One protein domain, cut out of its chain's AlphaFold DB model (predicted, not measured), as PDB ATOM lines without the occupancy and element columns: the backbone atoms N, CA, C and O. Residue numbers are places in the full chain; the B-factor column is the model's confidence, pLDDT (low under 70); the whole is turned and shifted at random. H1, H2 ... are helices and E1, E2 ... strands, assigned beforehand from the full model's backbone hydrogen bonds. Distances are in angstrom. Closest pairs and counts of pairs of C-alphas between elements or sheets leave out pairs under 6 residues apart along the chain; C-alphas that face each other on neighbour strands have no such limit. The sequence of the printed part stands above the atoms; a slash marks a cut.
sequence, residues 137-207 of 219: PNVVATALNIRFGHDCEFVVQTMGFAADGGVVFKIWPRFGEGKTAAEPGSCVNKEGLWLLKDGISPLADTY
ATOM      1  N   PRO A 137     348.706 443.611 434.808       75.38
ATOM      2  CA  PRO A 137     348.592 442.967 436.122       75.38
ATOM      3  C   PRO A 137     349.736 443.342 437.076       75.38
ATOM      4  O   PRO A 137     349.566 443.415 438.295       75.38
ATOM      5  N   ASN A 138     350.902 443.672 436.513       83.62
ATOM      6  CA  ASN A 138     352.083 444.052 437.276       83.62
ATOM      7  C   ASN A 138     351.957 445.420 437.956       83.62
ATOM      8  O   ASN A 138     352.732 445.687 438.870       83.62
ATOM      9  N   VAL A 139     351.020 446.289 437.559       87.06
ATOM     10  CA  VAL A 139     350.862 447.619 438.180       87.06
ATOM     11  C   VAL A 139     350.506 447.479 439.656       87.06
ATOM     12  O   VAL A 139     351.142 448.100 440.509       87.06
ATOM     13  N   VAL A 140     349.541 446.615 439.976       87.44
ATOM     14  CA  VAL A 140     349.116 446.425 441.365       87.44
ATOM     15  C   VAL A 140     350.185 445.695 442.171       87.44
ATOM     16  O   VAL A 140     350.521 446.137 443.268       87.44
ATOM     17  N   ALA A 141     350.775 444.634 441.610       88.06
ATOM     18  CA  ALA A 141     351.877 443.920 442.253       88.06
ATOM     19  C   ALA A 141     353.059 444.859 442.556       88.06
ATOM     20  O   ALA A 141     353.604 444.845 443.655       88.06
ATOM     21  N   THR A 142     353.405 445.746 441.619       91.62
ATOM     22  CA  THR A 142     354.460 446.753 441.805       91.62
ATOM     23  C   THR A 142     354.107 447.729 442.923       91.62
ATOM     24  O   THR A 142     354.941 447.988 443.787       91.62
ATOM     25  N   ALA A 143     352.874 448.243 442.960       93.31
ATOM     26  CA  ALA A 143     352.440 449.168 444.007       93.31
ATOM     27  C   ALA A 143     352.474 448.526 445.407       93.31
ATOM     28  O   ALA A 143     352.889 449.166 446.376       93.31
ATOM     29  N   LEU A 144     352.080 447.253 445.511       92.25
ATOM     30  CA  LEU A 144     352.161 446.484 446.752       92.25
ATOM     31  C   LEU A 144     353.617 446.226 447.163       92.25
ATOM     32  O   LEU A 144     353.957 446.459 448.320       92.25
ATOM     33  N   ASN A 145     354.490 445.851 446.225       93.12
ATOM     34  CA  ASN A 145     355.918 445.643 446.488       93.12
ATOM     35  C   ASN A 145     356.619 446.927 446.950       93.12
ATOM     36  O   ASN A 145     357.414 446.887 447.883       93.12
ATOM     37  N   ILE A 146     356.291 448.080 446.356       95.06
ATOM     38  CA  ILE A 146     356.803 449.384 446.809       95.06
ATOM     39  C   ILE A 146     356.383 449.658 448.260       95.06
ATOM     40  O   ILE A 146     357.144 450.240 449.030       95.06
ATOM     41  N   ARG A 147     355.167 449.250 448.645       95.31
ATOM     42  CA  ARG A 147     354.623 449.516 449.979       95.31
ATOM     43  C   ARG A 147     355.141 448.566 451.054       95.31
ATOM     44  O   ARG A 147     355.419 449.021 452.162       95.31
ATOM     45  N   PHE A 148     355.182 447.274 450.754       94.19
ATOM     46  CA  PHE A 148     355.422 446.209 451.729       94.19
ATOM     47  C   PHE A 148     356.818 445.583 451.613       94.19
ATOM     48  O   PHE A 148     357.262 444.921 452.546       94.19
ATOM     49  N   GLY A 149     357.535 445.840 450.519       94.44
ATOM     50  CA  GLY A 149     358.795 445.183 450.183       94.44
ATOM     51  C   GLY A 149     358.585 443.929 449.331       94.44
ATOM     52  O   GLY A 149     357.525 443.310 449.363       94.44
ATOM     53  N   HIS A 150     359.611 443.561 448.561       91.31
ATOM     54  CA  HIS A 150     359.575 442.410 447.646       91.31
ATOM     55  C   HIS A 150     359.537 441.055 448.363       91.31
ATOM     56  O   HIS A 150     358.964 440.111 447.832       91.31
ATOM     57  N   ASP A 151     360.113 440.976 449.563       91.94
ATOM     58  CA  ASP A 151     360.195 439.741 450.352       91.94
ATOM     59  C   ASP A 151     359.019 439.589 451.331       91.94
ATOM     60  O   ASP A 151     359.051 438.743 452.222       91.94
ATOM     61  N   CYS A 152     357.996 440.442 451.215       92.75
ATOM     62  CA  CYS A 152     356.855 440.401 452.114       92.75
ATOM     63  C   CYS A 152     355.770 439.450 451.618       92.75
ATOM     64  O   CYS A 152     355.188 439.632 450.549       92.75
ATOM     65  N   GLU A 153     355.409 438.498 452.473       93.00
ATOM     66  CA  GLU A 153     354.273 437.618 452.253       93.00
ATOM     67  C   GLU A 153     353.001 438.169 452.911       93.00
ATOM     68  O   GLU A 153     352.951 438.536 454.088       93.00
ATOM     69  N   PHE A 154     351.913 438.204 452.157       94.06
ATOM     70  CA  PHE A 154     350.600 438.598 452.655       94.06
ATOM     71  C   PHE A 154     349.518 437.975 451.789       94.06
ATOM     72  O   PHE A 154     349.776 437.482 450.689       94.06
ATOM     73  N   VAL A 155     348.290 438.009 452.289       92.75
ATOM     74  CA  VAL A 155     347.119 437.659 451.493       92.75
ATOM     75  C   VAL A 155     346.402 438.940 451.106       92.75
ATOM     76  O   VAL A 155     346.209 439.825 451.941       92.75
ATOM     77  N   VAL A 156     346.023 439.037 449.834       93.81
ATOM     78  CA  VAL A 156     345.274 440.160 449.274       93.81
ATOM     79  C   VAL A 156     343.942 439.666 448.721       93.81
ATOM     80  O   VAL A 156     343.869 438.624 448.072       93.81
ATOM     81  N   GLN A 157     342.888 440.431 448.984       94.31
ATOM     82  CA  GLN A 157     341.574 440.270 448.378       94.31
ATOM     83  C   GLN A 157     341.113 441.597 447.795       94.31
ATOM     84  O   GLN A 157     341.166 442.644 448.446       94.31
ATOM     85  N   THR A 158     340.610 441.535 446.571       95.19
ATOM     86  CA  THR A 158     340.086 442.690 445.850       95.19
ATOM     87  C   THR A 158     338.666 442.989 446.322       95.19
ATOM     88  O   THR A 158     337.756 442.172 446.171       95.19
ATOM     89  N   MET A 159     338.450 444.165 446.919       96.69
ATOM     90  CA  MET A 159     337.178 444.471 447.576       96.69
ATOM     91  C   MET A 159     336.214 445.259 446.701       96.69
ATOM     92  O   MET A 159     335.017 445.016 446.813       96.69
ATOM     93  N   GLY A 160     336.683 446.171 445.849       96.44
ATOM     94  CA  GLY A 160     335.826 447.061 445.057       96.44
ATOM     95  C   GLY A 160     336.483 448.416 444.824       96.44
ATOM     96  O   GLY A 160     337.706 448.534 444.930       96.44
ATOM     97  N   PHE A 161     335.673 449.439 444.562       97.00
ATOM     98  CA  PHE A 161     336.151 450.812 444.410       97.00
ATOM     99  C   PHE A 161     335.849 451.692 445.632       97.00
ATOM    100  O   PHE A 161     334.913 451.466 446.403       97.00
ATOM    101  N   ALA A 162     336.648 452.740 445.797       97.25
ATOM    102  CA  ALA A 162     336.328 453.902 446.606       97.25
ATOM    103  C   ALA A 162     335.522 454.924 445.788       97.25
ATOM    104  O   ALA A 162     335.478 454.869 444.561       97.25
ATOM    105  N   ALA A 163     334.862 455.859 446.479       95.75
ATOM    106  CA  ALA A 163     334.001 456.868 445.842       95.75
ATOM    107  C   ALA A 163     334.752 457.790 444.872       95.75
ATOM    108  O   ALA A 163     334.151 458.391 443.989       95.75
ATOM    109  N   ASP A 164     336.066 457.884 445.033       95.19
ATOM    110  CA  ASP A 164     336.959 458.710 444.237       95.19
ATOM    111  C   ASP A 164     337.687 457.925 443.128       95.19
ATOM    112  O   ASP A 164     338.659 458.438 442.566       95.19
ATOM    113  N   GLY A 165     337.251 456.687 442.859       95.19
ATOM    114  CA  GLY A 165     337.766 455.819 441.799       95.19
ATOM    115  C   GLY A 165     338.962 454.942 442.179       95.19
ATOM    116  O   GLY A 165     339.361 454.110 441.370       95.19
ATOM    117  N   GLY A 166     339.530 455.071 443.384       96.25
ATOM    118  CA  GLY A 166     340.631 454.199 443.810       96.25
ATOM    119  C   GLY A 166     340.182 452.755 444.068       96.25
ATOM    120  O   GLY A 166     339.028 452.505 444.416       96.25
ATOM    121  N   VAL A 167     341.088 451.786 443.927       96.38
ATOM    122  CA  VAL A 167     340.798 450.364 444.182       96.38
ATOM    123  C   VAL A 167     341.018 450.046 445.656       96.38
ATOM    124  O   VAL A 167     342.052 450.394 446.223       96.38
ATOM    125  N   VAL A 168     340.060 449.366 446.284       97.81
ATOM    126  CA  VAL A 168     340.158 448.956 447.686       97.81
ATOM    127  C   VAL A 168     340.542 447.486 447.788       97.81
ATOM    128  O   VAL A 168     339.875 446.611 447.232       97.81
ATOM    129  N   PHE A 169     341.581 447.219 448.569       97.12
ATOM    130  CA  PHE A 169     342.042 445.888 448.933       97.12
ATOM    131  C   PHE A 169     341.774 445.604 450.400       97.12
ATOM    132  O   PHE A 169     341.810 446.499 451.245       97.12
ATOM    133  N   LYS A 170     341.569 444.330 450.706       97.38
ATOM    134  CA  LYS A 170     341.695 443.786 452.049       97.38
ATOM    135  C   LYS A 170     342.993 442.995 452.094       97.38
ATOM    136  O   LYS A 170     343.195 442.120 451.257       97.38
ATOM    137  N   ILE A 171     343.872 443.329 453.033       96.44
ATOM    138  CA  ILE A 171     345.195 442.711 453.163       96.44
ATOM    139  C   ILE A 171     345.357 442.209 454.592       96.44
ATOM    140  O   ILE A 171     345.007 442.924 455.534       96.44
ATOM    141  N   TRP A 172     345.867 440.992 454.762       96.19
ATOM    142  CA  TRP A 172     346.078 440.380 456.075       96.19
ATOM    143  C   TRP A 172     347.323 439.479 456.099       96.19
ATOM    144  O   TRP A 172     347.870 439.169 455.033       96.19
ATOM    145  N   PRO A 173     347.800 439.089 457.301       95.62
ATOM    146  CA  PRO A 173     348.979 438.243 457.434       95.62
ATOM    147  C   PRO A 173     348.797 436.911 456.707       95.62
ATOM    148  O   PRO A 173     347.697 436.353 456.671       95.62
ATOM    149  N   ARG A 174     349.888 436.369 456.169       92.75
ATOM    150  CA  ARG A 174     349.906 435.001 455.652       92.75
ATOM    151  C   ARG A 174     350.063 434.032 456.820       92.75
ATOM    152  O   ARG A 174     350.953 434.196 457.651       92.75
ATOM    153  N   PHE A 175     349.187 433.036 456.884       90.81
ATOM    154  CA  PHE A 175     349.231 431.965 457.875       90.81
ATOM    155  C   PHE A 175     349.482 430.644 457.157       90.81
ATOM    156  O   PHE A 175     348.882 430.392 456.112       90.81
ATOM    157  N   GLY A 176     350.331 429.796 457.733       86.81
ATOM    158  CA  GLY A 176     350.493 428.428 457.252       86.81
ATOM    159  C   GLY A 176     349.269 427.573 457.586       86.81
ATOM    160  O   GLY A 176     348.520 427.878 458.520       86.81
ATOM    161  N   GLU A 177     349.078 426.478 456.853       81.75
ATOM    162  CA  GLU A 177     347.932 425.585 457.047       81.75
ATOM    163  C   GLU A 177     347.840 425.089 458.503       81.75
ATOM    164  O   GLU A 177     348.811 424.598 459.085       81.75
ATOM    165  N   GLY A 178     346.669 425.271 459.123       84.75
ATOM    166  CA  GLY A 178     346.411 424.877 460.511       84.75
ATOM    167  C   GLY A 178     347.144 425.698 461.582       84.75
ATOM    168  O   GLY A 178     347.077 425.342 462.759       84.75
ATOM    169  N   LYS A 179     347.839 426.786 461.218       86.44
ATOM    170  CA  LYS A 179     348.589 427.629 462.162       86.44
ATOM    171  C   LYS A 179     347.801 428.872 462.570       86.44
ATOM    172  O   LYS A 179     347.071 429.462 461.783       86.44
ATOM    173  N   THR A 180     348.006 429.298 463.814       87.25
ATOM    174  CA  THR A 180     347.452 430.547 464.367       87.25
ATOM    175  C   THR A 180     348.445 431.707 464.338       87.25
ATOM    176  O   THR A 180     348.040 432.862 464.443       87.25
ATOM    177  N   ALA A 181     349.740 431.413 464.201       89.94
ATOM    178  CA  ALA A 181     350.793 432.408 464.040       89.94
ATOM    179  C   ALA A 181     351.070 432.653 462.553       89.94
ATOM    180  O   ALA A 181     351.060 431.709 461.756       89.94
ATOM    181  N   ALA A 182     351.323 433.915 462.205       91.69
ATOM    182  CA  ALA A 182     351.718 434.295 460.856       91.69
ATOM    183  C   ALA A 182     353.053 433.635 460.470       91.69
ATOM    184  O   ALA A 182     353.886 433.328 461.330       91.69
ATOM    185  N   GLU A 183     353.244 433.399 459.177       90.56
ATOM    186  CA  GLU A 183     354.495 432.852 458.656       90.56
ATOM    187  C   GLU A 183     355.644 433.860 458.844       90.56
ATOM    188  O   GLU A 183     355.398 435.067 458.802       90.56
ATOM    189  N   PRO A 184     356.902 433.410 459.040       89.62
ATOM    190  CA  PRO A 184     358.035 434.315 459.257       89.62
ATOM    191  C   PRO A 184     358.251 435.346 458.138       89.62
ATOM    192  O   PRO A 184     358.793 436.413 458.407       89.62
ATOM    193  N   GLY A 185     357.832 435.035 456.905       90.62
ATOM    194  CA  GLY A 185     357.884 435.951 455.763       90.62
ATOM    195  C   GLY A 185     356.775 437.008 455.758       90.62
ATOM    196  O   GLY A 185     356.802 437.921 454.932       90.62
ATOM    197  N   SER A 186     355.793 436.927 456.663       92.88
ATOM    198  CA  SER A 186     354.670 437.855 456.644       92.88
ATOM    199  C   SER A 186     354.997 439.186 457.311       92.88
ATOM    200  O   SER A 186     355.232 439.248 458.515       92.88
ATOM    201  N   CYS A 187     354.973 440.277 456.537       93.19
ATOM    202  CA  CYS A 187     355.242 441.624 457.062       93.19
ATOM    203  C   CYS A 187     353.974 442.388 457.485       93.19
ATOM    204  O   CYS A 187     354.048 443.459 458.094       93.19
ATOM    205  N   VAL A 188     352.793 441.859 457.159       94.44
ATOM    206  CA  VAL A 188     351.514 442.431 457.582       94.44
ATOM    207  C   VAL A 188     351.155 441.822 458.929       94.44
ATOM    208  O   VAL A 188     350.979 440.618 459.030       94.44
ATOM    209  N   ASN A 189     351.020 442.652 459.967       91.69
ATOM    210  CA  ASN A 189     350.759 442.177 461.335       91.69
ATOM    211  C   ASN A 189     349.267 442.058 461.675       91.69
ATOM    212  O   ASN A 189     348.884 441.340 462.597       91.69
ATOM    213  N   LYS A 190     348.414 442.802 460.967       94.19
ATOM    214  CA  LYS A 190     346.970 442.864 461.210       94.19
ATOM    215  C   LYS A 190     346.244 443.009 459.882       94.19
ATOM    216  O   LYS A 190     346.719 443.698 458.984       94.19
ATOM    217  N   GLU A 191     345.079 442.383 459.796       96.75
ATOM    218  CA  GLU A 191     344.112 442.646 458.736       96.75
ATOM    219  C   GLU A 191     343.755 444.142 458.658       96.75
ATOM    220  O   GLU A 191     343.508 444.785 459.682       96.75
ATOM    221  N   GLY A 192     343.692 444.680 457.439       97.44
ATOM    222  CA  GLY A 192     343.276 446.055 457.183       97.44
ATOM    223  C   GLY A 192     342.776 446.275 455.757       97.44
ATOM    224  O   GLY A 192     343.020 445.467 454.856       97.44
ATOM    225  N   LEU A 193     342.069 447.388 455.562       98.19
ATOM    226  CA  LEU A 193     341.685 447.874 454.240       98.19
ATOM    227  C   LEU A 193     342.723 448.868 453.722       98.19
ATOM    228  O   LEU A 193     343.242 449.686 454.478       98.19
ATOM    229  N   TRP A 194     342.993 448.808 452.424       97.88
ATOM    230  CA  TRP A 194     344.011 449.613 451.759       97.88
ATOM    231  C   TRP A 194     343.469 450.174 450.450       97.88
ATOM    232  O   TRP A 194     342.738 449.490 449.741       97.88
ATOM    233  N   LEU A 195     343.827 451.413 450.134       97.81
ATOM    234  CA  LEU A 195     343.448 452.114 448.915       97.81
ATOM    235  C   LEU A 195     344.640 452.187 447.965       97.81
ATOM    236  O   LEU A 195     345.716 452.623 448.375       97.81
ATOM    237  N   LEU A 196     344.417 451.818 446.704       96.25
ATOM    238  CA  LEU A 196     345.303 452.090 445.579       96.25
ATOM    239  C   LEU A 196     344.723 453.206 444.714       96.25
ATOM    240  O   LEU A 196     343.691 453.020 444.067       96.25
ATOM    241  N   LYS A 197     345.416 454.343 444.684       93.06
ATOM    242  CA  LYS A 197     345.115 455.459 443.777       93.06
ATOM    243  C   LYS A 197     346.401 456.098 443.259       93.06
ATOM    244  O   LYS A 197     346.784 455.850 442.126       93.06
ATOM    245  N   ASP A 198     347.131 456.762 444.151       92.25
ATOM    246  CA  ASP A 198     348.453 457.360 443.890       92.25
ATOM    247  C   ASP A 198     349.570 456.599 444.636       92.25
ATOM    248  O   ASP A 198     350.584 457.154 445.053       92.25
ATOM    249  N   GLY A 199     349.335 455.307 444.877       94.00
ATOM    250  CA  GLY A 199     350.095 454.455 445.791       94.00
ATOM    251  C   GLY A 199     349.177 453.702 446.753       94.00
ATOM    252  O   GLY A 199     347.961 453.893 446.737       94.00
ATOM    253  N   ILE A 200     349.763 452.831 447.579       96.31
ATOM    254  CA  ILE A 200     349.035 452.034 448.575       96.31
ATOM    255  C   ILE A 200     349.020 452.765 449.918       96.31
ATOM    256  O   ILE A 200     350.069 453.011 450.516       96.31
ATOM    257  N   SER A 201     347.826 453.062 450.427       97.12
ATOM    258  CA  SER A 201     347.622 453.727 451.720       97.12
ATOM    259  C   SER A 201     346.556 453.015 452.559       97.12
ATOM    260  O   SER A 201     345.637 452.426 451.991       97.12
ATOM    261  N   PRO A 202     346.669 452.993 453.899       97.38
ATOM    262  CA  PRO A 202     345.676 452.340 454.743       97.38
ATOM    263  C   PRO A 202     344.388 453.170 454.812       97.38
ATOM    264  O   PRO A 202     344.426 454.399 454.875       97.38
ATOM    265  N   LEU A 203     343.247 452.490 454.852       97.81
ATOM    266  CA  LEU A 203     341.937 453.080 455.128       97.81
ATOM    267  C   LEU A 203     341.581 452.905 456.610       97.81
ATOM    268  O   LEU A 203     342.095 452.019 457.288       97.81
ATOM    269  N   ALA A 204     340.679 453.746 457.118       97.44
ATOM    270  CA  ALA A 204     340.186 453.620 458.488       97.44
ATOM    271  C   ALA A 204     339.409 452.304 458.694       97.44
ATOM    272  O   ALA A 204     338.646 451.896 457.821       97.44
ATOM    273  N   ASP A 205     339.495 451.704 459.887       94.38
ATOM    274  CA  ASP A 205     338.745 450.482 460.257       94.38
ATOM    275  C   ASP A 205     337.208 450.669 460.161       94.38
ATOM    276  O   ASP A 205     336.433 449.714 460.027       94.38
ATOM    277  N   THR A 206     336.738 451.920 460.206       96.56
ATOM    278  CA  THR A 206     335.327 452.294 460.030       96.56
ATOM    279  C   THR A 206     334.898 452.397 458.568       96.56
ATOM    280  O   THR A 206     333.700 452.491 458.299       96.56
ATOM    281  N   TYR A 207     335.836 452.357 457.618       97.75
ATOM    282  CA  TYR A 207     335.533 452.445 456.198       97.75
ATOM    283  C   TYR A 207     334.650 451.273 455.751       97.75
ATOM    284  O   TYR A 207     334.738 450.145 456.254       97.75
TER     285      TYR A 207
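This is residues 137 to 207 of the 219 residues of an uncharacterized protein of Acidobacteria bacterium (UniProt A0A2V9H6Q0). A strongly twisted sheet of four antiparallel strands makes the body, and one helix, H1, packs on it beside the strands, chiefly near the edge strand E4. At one end of the longest axis is the tight turn between E1 and E2, and at the other is a long loop, within residues 174 to 191, that runs out from E2 and folds back to E3. The printed part has 71 residues with one named helix followed by four named strands, and the sheet's order is E1, E2, E3, E4, a meander, each strand the antiparallel neighbour of the one before. The class is mixed, helices and strands, with under half of the residues in named elements. The whole is compact, with a radius of gyration of the C-alphas of 12.5 A, and spans 38 by 27 by 16 A.

H1 is residues 138 to 148, 15.0 A long, and begins at C-alpha 138 (352.083, 444.052, 437.276). E1, residues 154 to 161, is 20.6 A long and begins at C-alpha 154 (350.600, 438.598, 452.655). E2, residues 167 to 173, is 19.7 A long. E3, residues 192 to 196, is 13.2 A long. E4, residues 200 to 202, is 7.0 A long and ends at C-alpha 202 (345.676, 452.340, 454.743).

E1 and E2 form a hairpin at 157 degrees, with N 157 and O 170 2.8 A apart, within hydrogen-bond range. E2 and E3 form a hairpin at 142 degrees, with N 169 and O 194 at 2.8 A. E3 and E4 form a hairpin at 144 degrees, with N 195 and O 201 at 2.8 A. The edge strands E1 and E4 are apart. H1 is on the sheet, with 16 pairs of C-alphas within 10 A, and lies over none of the strands. Its height over the sheet is 7.9 A, from a local plane fitted to 6 C-alphas, only just enough. The closest C-alphas of H1 and E4 are those of Arg 147 and Ile 200, 6.3 A apart. In H1 every O i to N i+4 pair is within hydrogen-bond range.

The two C-alphas farthest apart are those of Asp 164 and Gly 178, 38.7 A. The printed part has no cut. The link from E2 to E3, 18 residues, is long; those from H1 to E1, E1 to E2 and E3 to E4 are tight. The mean pLDDT of the printed part is 93.3, and no printed residue is under 70.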